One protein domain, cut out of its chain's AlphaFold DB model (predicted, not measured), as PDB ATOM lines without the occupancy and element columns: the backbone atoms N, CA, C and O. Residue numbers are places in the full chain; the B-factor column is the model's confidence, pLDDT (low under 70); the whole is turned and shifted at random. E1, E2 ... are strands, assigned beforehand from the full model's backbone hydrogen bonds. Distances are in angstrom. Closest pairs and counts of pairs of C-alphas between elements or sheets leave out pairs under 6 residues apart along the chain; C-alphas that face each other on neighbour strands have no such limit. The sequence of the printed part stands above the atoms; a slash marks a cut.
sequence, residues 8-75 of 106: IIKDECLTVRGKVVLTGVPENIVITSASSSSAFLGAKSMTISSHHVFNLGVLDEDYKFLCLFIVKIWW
ATOM      1  N   ILE A   8     125.377 150.951 130.898       86.19
ATOM      2  CA  ILE A   8     124.052 150.369 130.654       86.19
ATOM      3  C   ILE A   8     123.968 148.956 131.233       86.19
ATOM      4  O   ILE A   8     124.910 148.176 131.104       86.19
ATOM      5  N   ILE A   9     122.837 148.621 131.859       87.31
ATOM      6  CA  ILE A   9     122.497 147.231 132.192       87.31
ATOM      7  C   ILE A   9     121.688 146.670 131.031       87.31
ATOM      8  O   ILE A   9     120.659 147.236 130.664       87.31
ATOM      9  N   LYS A  10     122.153 145.562 130.464       84.31
ATOM     10  CA  LYS A  10     121.418 144.792 129.466       84.31
ATOM     11  C   LYS A  10     121.672 143.312 129.715       84.31
ATOM     12  O   LYS A  10     122.807 142.955 130.002       84.31
ATOM     13  N   ASP A  11     120.635 142.483 129.622       84.69
ATOM     14  CA  ASP A  11     120.745 141.026 129.776       84.69
ATOM     15  C   ASP A  11     121.469 140.631 131.082       84.69
ATOM     16  O   ASP A  11     122.412 139.844 131.078       84.69
ATOM     17  N   GLU A  12     121.091 141.272 132.199       87.50
ATOM     18  CA  GLU A  12     121.717 141.089 133.527       87.50
ATOM     19  C   GLU A  12     123.230 141.386 133.566       87.50
ATOM     20  O   GLU A  12     123.950 140.958 134.470       87.50
ATOM     21  N   CYS A  13     123.740 142.135 132.590       89.12
ATOM     22  CA  CYS A  13     125.147 142.483 132.475       89.12
ATOM     23  C   CYS A  13     125.325 144.002 132.460       89.12
ATOM     24  O   CYS A  13     124.737 144.715 131.641       89.12
ATOM     25  N   LEU A  14     126.183 144.516 133.344       88.69
ATOM     26  CA  LEU A  14     126.581 145.919 133.312       88.69
ATOM     27  C   LEU A  14     127.687 146.099 132.280       88.69
ATOM     28  O   LEU A  14     128.829 145.686 132.489       88.69
ATOM     29  N   THR A  15     127.338 146.760 131.183       88.00
ATOM     30  CA  THR A  15     128.242 147.090 130.088       88.00
ATOM     31  C   THR A  15     128.646 148.558 130.166       88.00
ATOM     32  O   THR A  15     127.807 149.455 130.259       88.00
ATOM     33  N   VAL A  16     129.945 148.825 130.089       86.44
ATOM     34  CA  VAL A  16     130.516 150.172 130.064       86.44
ATOM     35  C   VAL A  16     131.349 150.300 128.796       86.44
ATOM     36  O   VAL A  16     132.290 149.538 128.585       86.44
ATOM     37  N   ARG A  17     131.000 151.254 127.922       82.88
ATOM     38  CA  ARG A  17     131.693 151.477 126.637       82.88
ATOM     39  C   ARG A  17     131.803 150.216 125.759       82.88
ATOM     40  O   ARG A  17     132.828 149.991 125.122       82.88
ATOM     41  N   GLY A  18     130.765 149.378 125.754       82.75
ATOM     42  CA  GLY A  18     130.729 148.131 124.978       82.75
ATOM     43  C   GLY A  18     131.504 146.956 125.585       82.75
ATOM     44  O   GLY A  18     131.559 145.901 124.965       82.75
ATOM     45  N   LYS A  19     132.082 147.107 126.785       86.69
ATOM     46  CA  LYS A  19     132.690 146.004 127.539       86.69
ATOM     47  C   LYS A  19     131.820 145.616 128.721       86.69
ATOM     48  O   LYS A  19     131.388 146.491 129.472       86.69
ATOM     49  N   VAL A  20     131.587 144.321 128.891       88.44
ATOM     50  CA  VAL A  20     130.906 143.790 130.072       88.44
ATOM     51  C   VAL A  20     131.858 143.902 131.260       88.44
ATOM     52  O   VAL A  20     133.010 143.493 131.175       88.44
ATOM     53  N   VAL A  21     131.395 144.524 132.340       88.25
ATOM     54  CA  VAL A  21     132.174 144.720 133.570       88.25
ATOM     55  C   VAL A  21     131.638 143.828 134.682       88.25
ATOM     56  O   VAL A  21     132.422 143.185 135.374       88.25
ATOM     57  N   LEU A  22     130.312 143.766 134.847       88.12
ATOM     58  CA  LEU A  22     129.653 142.852 135.784       88.12
ATOM     59  C   LEU A  22     128.664 141.951 135.053       88.12
ATOM     60  O   LEU A  22     127.944 142.411 134.168       88.12
ATOM     61  N   THR A  23     128.602 140.697 135.485       89.81
ATOM     62  CA  THR A  23     127.645 139.679 135.034       89.81
ATOM     63  C   THR A  23     126.752 139.237 136.194       89.81
ATOM     64  O   THR A  23     127.165 139.295 137.356       89.81
ATOM     65  N   GLY A  24     125.522 138.807 135.903       88.06
ATOM     66  CA  GLY A  24     124.563 138.381 136.930       88.06
ATOM     67  C   GLY A  24     124.126 139.529 137.845       88.06
ATOM     68  O   GLY A  24     124.054 139.369 139.064       88.06
ATOM     69  N   VAL A  25     123.921 140.708 137.257       89.31
ATOM     70  CA  VAL A  25     123.430 141.917 137.916       89.31
ATOM     71  C   VAL A  25     121.936 141.729 138.207       89.31
ATOM     72  O   VAL A  25     121.157 141.631 137.259       89.31
ATOM     73  N   PRO A  26     121.508 141.672 139.479       87.12
ATOM     74  CA  PRO A  26     120.102 141.468 139.804       87.12
ATOM     75  C   PRO A  26     119.226 142.678 139.443       87.12
ATOM     76  O   PRO A  26     119.661 143.830 139.492       87.12
ATOM     77  N   GLU A  27     117.954 142.414 139.137       86.94
ATOM     78  CA  GLU A  27     116.977 143.401 138.634       86.94
ATOM     79  C   GLU A  27     116.687 144.564 139.594       86.94
ATOM     80  O   GLU A  27     116.183 145.613 139.197       86.94
ATOM     81  N   ASN A  28     116.996 144.403 140.881       86.56
ATOM     82  CA  ASN A  28     116.787 145.439 141.889       86.56
ATOM     83  C   ASN A  28     117.815 146.580 141.803       86.56
ATOM     84  O   ASN A  28     117.697 147.558 142.545       86.56
ATOM     85  N   ILE A  29     118.829 146.454 140.948       88.62
ATOM     86  CA  ILE A  29     119.868 147.456 140.743       88.62
ATOM     87  C   ILE A  29     119.431 148.440 139.665       88.62
ATOM     88  O   ILE A  29     119.008 148.065 138.576       88.62
ATOM     89  N   VAL A  30     119.589 149.725 139.965       88.00
ATOM     90  CA  VAL A  30     119.215 150.821 139.075       88.00
ATOM     91  C   VAL A  30     120.464 151.599 138.697       88.00
ATOM     92  O   VAL A  30     121.277 151.931 139.559       88.00
ATOM     93  N   ILE A  31     120.603 151.921 137.412       88.12
ATOM     94  CA  ILE A  31     121.665 152.802 136.925       88.12
ATOM     95  C   ILE A  31     121.085 154.151 136.555       88.12
ATOM     96  O   ILE A  31     120.183 154.250 135.726       88.12
ATOM     97  N   THR A  32     121.681 155.189 137.128       86.69
ATOM     98  CA  THR A  32     121.398 156.573 136.778       86.69
ATOM     99  C   THR A  32     122.639 157.159 136.130       86.69
ATOM    100  O   THR A  32     123.665 157.342 136.784       86.69
ATOM    101  N   SER A  33     122.563 157.444 134.832       82.38
ATOM    102  CA  SER A  33     123.668 158.076 134.108       82.38
ATOM    103  C   SER A  33     123.965 159.461 134.690       82.38
ATOM    104  O   SER A  33     123.055 160.268 134.866       82.38
ATOM    105  N   ALA A  34     125.233 159.726 135.003       79.31
ATOM    106  CA  ALA A  34     125.690 161.009 135.535       79.31
ATOM    107  C   ALA A  34     126.359 161.854 134.444       79.31
ATOM    108  O   ALA A  34     126.236 163.076 134.412       79.31
ATOM    109  N   SER A  35     127.090 161.205 133.539       75.94
ATOM    110  CA  SER A  35     127.726 161.806 132.366       75.94
ATOM    111  C   SER A  35     127.975 160.723 131.313       75.94
ATOM    112  O   SER A  35     127.699 159.546 131.528       75.94
ATOM    113  N   SER A  36     128.552 161.088 130.169       72.81
ATOM    114  CA  SER A  36     128.868 160.138 129.089       72.81
ATOM    115  C   SER A  36     129.809 158.991 129.500       72.81
ATOM    116  O   SER A  36     129.862 157.967 128.827       72.81
ATOM    117  N   SER A  37     130.550 159.134 130.603       77.25
ATOM    118  CA  SER A  37     131.520 158.148 131.097       77.25
ATOM    119  C   SER A  37     131.291 157.687 132.537       77.25
ATOM    120  O   SER A  37     132.064 156.864 133.026       77.25
ATOM    121  N   SER A  38     130.268 158.201 133.220       80.81
ATOM    122  CA  SER A  38     130.021 157.919 134.633       80.81
ATOM    123  C   SER A  38     128.541 157.686 134.894       80.81
ATOM    124  O   SER A  38     127.668 158.286 134.266       80.81
ATOM    125  N   ALA A  39     128.255 156.805 135.844       86.88
ATOM    126  CA  ALA A  39     126.904 156.565 136.308       86.88
ATOM    127  C   ALA A  39     126.901 156.250 137.798       86.88
ATOM    128  O   ALA A  39     127.875 155.730 138.348       86.88
ATOM    129  N   PHE A  40     125.779 156.563 138.426       86.25
ATOM    130  CA  PHE A  40     125.458 156.139 139.772       86.25
ATOM    131  C   PHE A  40     124.778 154.778 139.725       86.25
ATOM    132  O   PHE A  40     123.908 154.531 138.888       86.25
ATOM    133  N   LEU A  41     125.181 153.913 140.650       87.56
ATOM    134  CA  LEU A  41     124.587 152.605 140.861       87.56
ATOM    135  C   LEU A  41     123.783 152.658 142.158       87.56
ATOM    136  O   LEU A  41     124.341 152.892 143.230       87.56
ATOM    137  N   GLY A  42     122.474 152.485 142.044       87.75
ATOM    138  CA  GLY A  42     121.550 152.385 143.164       87.75
ATOM    139  C   GLY A  42     120.974 150.980 143.279       87.75
ATOM    140  O   GLY A  42     121.089 150.166 142.365       87.75
ATOM    141  N   ALA A  43     120.313 150.703 144.398       89.75
ATOM    142  CA  ALA A  43     119.535 149.488 144.581       89.75
ATOM    143  C   ALA A  43     118.197 149.830 145.236       89.75
ATOM    144  O   ALA A  43     118.131 150.656 146.150       89.75
ATOM    145  N   LYS A  44     117.126 149.191 144.770       87.12
ATOM    146  CA  LYS A  44     115.789 149.310 145.345       87.12
ATOM    147  C   LYS A  44     115.603 148.218 146.400       87.12
ATOM    148  O   LYS A  44     115.866 147.044 146.141       87.12
ATOM    149  N   SER A  45     115.130 148.595 147.585       84.19
ATOM    150  CA  SER A  45     114.661 147.651 148.604       84.19
ATOM    151  C   SER A  45     113.267 148.037 149.058       84.19
ATOM    152  O   SER A  45     112.970 149.216 149.224       84.19
ATOM    153  N   MET A  46     112.415 147.032 149.234       83.25
ATOM    154  CA  MET A  46     111.070 147.193 149.789       83.25
ATOM    155  C   MET A  46     111.034 146.932 151.298       83.25
ATOM    156  O   MET A  46     110.016 147.168 151.941       83.25
ATOM    157  N   THR A  47     112.124 146.420 151.867       83.69
ATOM    158  CA  THR A  47     112.203 146.109 153.291       83.69
ATOM    159  C   THR A  47     112.558 147.371 154.061       83.69
ATOM    160  O   THR A  47     113.486 148.080 153.693       83.69
ATOM    161  N   ILE A  48     111.853 147.643 155.154       80.69
ATOM    162  CA  ILE A  48     112.208 148.731 156.067       80.69
ATOM    163  C   ILE A  48     113.249 148.167 157.039       80.69
ATOM    164  O   ILE A  48     112.913 147.473 157.994       80.69
ATOM    165  N   SER A  49     114.525 148.393 156.740       81.81
ATOM    166  CA  SER A  49     115.664 147.983 157.564       81.81
ATOM    167  C   SER A  49     116.705 149.099 157.567       81.81
ATOM    168  O   SER A  49     116.790 149.895 156.639       81.81
ATOM    169  N   SER A  50     117.528 149.168 158.606       75.50
ATOM    170  CA  SER A  50     118.698 150.058 158.609       75.50
ATOM    171  C   SER A  50     119.916 149.407 157.948       75.50
ATOM    172  O   SER A  50     120.878 150.089 157.608       75.50
ATOM    173  N   HIS A  51     119.887 148.084 157.761       81.75
ATOM    174  CA  HIS A  51     120.988 147.318 157.193       81.75
ATOM    175  C   HIS A  51     120.548 146.635 155.899       81.75
ATOM    176  O   HIS A  51     119.782 145.666 155.916       81.75
ATOM    177  N   HIS A  52     121.071 147.135 154.780       81.12
ATOM    178  CA  HIS A  52     120.818 146.610 153.448       81.12
ATOM    179  C   HIS A  52     122.122 146.170 152.792       81.12
ATOM    180  O   HIS A  52     123.055 146.957 152.648       81.12
ATOM    181  N   VAL A  53     122.173 144.905 152.378       84.62
ATOM    182  CA  VAL A  53     123.288 144.348 151.609       84.62
ATOM    183  C   VAL A  53     122.732 143.888 150.275       84.62
ATOM    184  O   VAL A  53     121.898 142.987 150.228       84.62
ATOM    185  N   PHE A  54     123.199 144.511 149.199       85.81
ATOM    186  CA  PHE A  54     122.833 144.146 147.836       85.81
ATOM    187  C   PHE A  54     124.030 143.507 147.153       85.81
ATOM    188  O   PHE A  54     125.156 143.993 147.265       85.81
ATOM    189  N   ASN A  55     123.782 142.413 146.444       83.88
ATOM    190  CA  ASN A  55     124.777 141.853 145.548       83.88
ATOM    191  C   ASN A  55     124.724 142.626 144.229       83.88
ATOM    192  O   ASN A  55     123.630 142.847 143.729       83.88
ATOM    193  N   LEU A  56     125.873 143.035 143.693       84.88
ATOM    194  CA  LEU A  56     125.959 143.768 142.425       84.88
ATOM    195  C   LEU A  56     126.226 142.863 141.215       84.88
ATOM    196  O   LEU A  56     126.113 143.326 140.086       84.88
ATOM    197  N   GLY A  57     126.582 141.599 141.451       87.44
ATOM    198  CA  GLY A  57     126.974 140.642 140.418       87.44
ATOM    199  C   GLY A  57     128.429 140.191 140.560       87.44
ATOM    200  O   GLY A  57     129.100 140.450 141.565       87.44
ATOM    201  N   VAL A  58     128.913 139.486 139.542       86.75
ATOM    202  CA  VAL A  58     130.287 138.989 139.443       86.75
ATOM    203  C   VAL A  58     131.075 139.913 138.525       86.75
ATOM    204  O   VAL A  58     130.711 140.106 137.367       86.75
ATOM    205  N   LEU A  59     132.142 140.503 139.063       87.69
ATOM    206  CA  LEU A  59     133.075 141.318 138.292       87.69
ATOM    207  C   LEU A  59     133.908 140.411 137.380       87.69
ATOM    208  O   LEU A  59     134.383 139.372 137.842       87.69
ATOM    209  N   ASP A  60     134.090 140.815 136.125       82.81
ATOM    210  CA  ASP A  60     134.961 140.094 135.193       82.81
ATOM    211  C   ASP A  60     136.413 140.050 135.718       82.81
ATOM    212  O   ASP A  60     136.869 140.960 136.420       82.81
ATOM    213  N   GLU A  61     137.142 138.985 135.388       77.50
ATOM    214  CA  GLU A  61     138.471 138.667 135.933       77.50
ATOM    215  C   GLU A  61     139.526 139.733 135.582       77.50
ATOM    216  O   GLU A  61     140.507 139.905 136.314       77.50
ATOM    217  N   ASP A  62     139.299 140.483 134.502       82.50
ATOM    218  CA  ASP A  62     140.187 141.543 134.020       82.50
ATOM    219  C   ASP A  62     140.057 142.861 134.804       82.50
ATOM    220  O   ASP A  62     140.892 143.764 134.664       82.50
ATOM    221  N   TYR A  63     139.034 142.996 135.653       82.81
ATOM    222  CA  TYR A  63     138.765 144.222 136.398       82.81
ATOM    223  C   TYR A  63     139.063 144.067 137.891       82.81
ATOM    224  O   TYR A  63     138.927 143.006 138.489       82.81
ATOM    225  N   LYS A  64     139.470 145.160 138.542       82.06
ATOM    226  CA  LYS A  64     139.689 145.205 139.996       82.06
ATOM    227  C   LYS A  64     138.754 146.223 140.622       82.06
ATOM    228  O   LYS A  64     138.678 147.362 140.170       82.06
ATOM    229  N   PHE A  65     138.080 145.819 141.694       80.44
ATOM    230  CA  PHE A  65     137.205 146.706 142.448       80.44
ATOM    231  C   PHE A  65     138.007 147.534 143.456       80.44
ATOM    232  O   PHE A  65     138.702 146.983 144.318       80.44
ATOM    233  N   LEU A  66     137.893 148.856 143.346       80.25
ATOM    234  CA  LEU A  66     138.525 149.832 144.227       80.25
ATOM    235  C   LEU A  66     137.440 150.603 144.988       80.25
ATOM    236  O   LEU A  66     136.598 151.250 144.370       80.25
ATOM    237  N   CYS A  67     137.478 150.566 146.321       73.19
ATOM    238  CA  CYS A  67     136.584 151.367 147.159       73.19
ATOM    239  C   CYS A  67     137.299 152.634 147.636       73.19
ATOM    240  O   CYS A  67     138.314 152.543 148.334       73.19
ATOM    241  N   LEU A  68     136.743 153.803 147.312       70.62
ATOM    242  CA  LEU A  68     137.205 155.101 147.802       70.62
ATOM    243  C   LEU A  68     136.130 155.675 148.728       70.62
ATOM    244  O   LEU A  68     135.064 156.079 148.272       70.62
ATOM    245  N   PHE A  69     136.398 155.682 150.032       67.38
ATOM    246  CA  PHE A  69     135.523 156.316 151.014       67.38
ATOM    247  C   PHE A  69     136.070 157.708 151.308       67.38
ATOM    248  O   PHE A  69     137.079 157.841 151.997       67.38
ATOM    249  N   ILE A  70     135.409 158.745 150.796       60.41
ATOM    250  CA  ILE A  70     135.742 160.129 151.141       60.41
ATOM    251  C   ILE A  70     135.117 160.429 152.507       60.41
ATOM    252  O   ILE A  70     134.072 161.060 152.621       60.41
ATOM    253  N   VAL A  71     135.758 159.935 153.563       56.88
ATOM    254  CA  VAL A  71     135.658 160.548 154.890       56.88
ATOM    255  C   VAL A  71     136.670 161.689 154.928       56.88
ATOM    256  O   VAL A  71     137.760 161.555 154.376       56.88
ATOM    257  N   LYS A  72     136.315 162.834 155.525       54.38
ATOM    258  CA  LYS A  72     137.187 164.017 155.655       54.38
ATOM    259  C   LYS A  72     138.326 163.711 156.641       54.38
ATOM    260  O   LYS A  72     138.366 164.226 157.750       54.38
ATOM    261  N   ILE A  73     139.220 162.812 156.253       53.22
ATOM    262  CA  ILE A  73     140.396 162.384 156.996       53.22
ATOM    263  C   ILE A  73     141.565 162.555 156.032       53.22
ATOM    264  O   ILE A  73     141.549 162.045 154.916       53.22
ATOM    265  N   TRP A  74     142.561 163.322 156.463       62.62
ATOM    266  CA  TRP A  74     143.709 163.789 155.678       62.62
ATOM    267  C   TRP A  74     144.563 162.651 155.062       62.62
ATOM    268  O   TRP A  74     145.365 162.896 154.169       62.62
ATOM    269  N   TRP A  75     144.356 161.392 155.461       54.81
ATOM    270  CA  TRP A  75     145.052 160.220 154.925       54.81
ATOM    271  C   TRP A  75     144.046 159.131 154.537       54.81
ATOM    272  O   TRP A  75     143.513 158.432 155.399       54.81
TER     273      TRP A  75
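This is residues 8 to 75 of the 106 residues of a protein of Nicotiana tabacum (UniProt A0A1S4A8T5). Little regular structure: a small three-strand sheet, E1 to E3, and a longer hairpin, E4 and E5, form a loose body, while an unnamed stretch loops out, returns to E3 and sticks out as a free tail, residues 65 to 75. The printed part has 68 residues, 25 in five named strands, E1 to E5 along the chain, with no named helix: all strand. Both sheets, E1 - E2 - E3 and E4 - E5, are antiparallel. The whole is loose, radius of gyration of the C-alphas 13.9 A, spanning 36 by 34 by 25 A.

E1, residues 8 to 10, begins at C-alpha 8 (124.052, 150.369, 130.654). E2 is residues 13 to 16 and E3 19 to 23, 11.0 A. E4, residues 29 to 35, measures 18.4 A; E5, 38 to 43, measures 16.7 A and ends at C-alpha 43 (119.535, 149.488, 144.581).

E1, E2 and E3 form a meander, each strand the antiparallel neighbour of the one before; N 8 and O 15 are 2.9 A apart, N 16 and O 19 2.8 A. Residues 58 to 59 pair antiparallel with 22 to 23 of E3. The closest C-alphas of E1 and E4 are Ile 8 and Ile 31, 7.1 A. In the hairpin E4 and E5, N 40 and O 32 are 2.8 A apart. E3 and E4 are apart.

The printed part has no cut, and the four links between strands are tight. Residues 69 to 75 have pLDDT under 70.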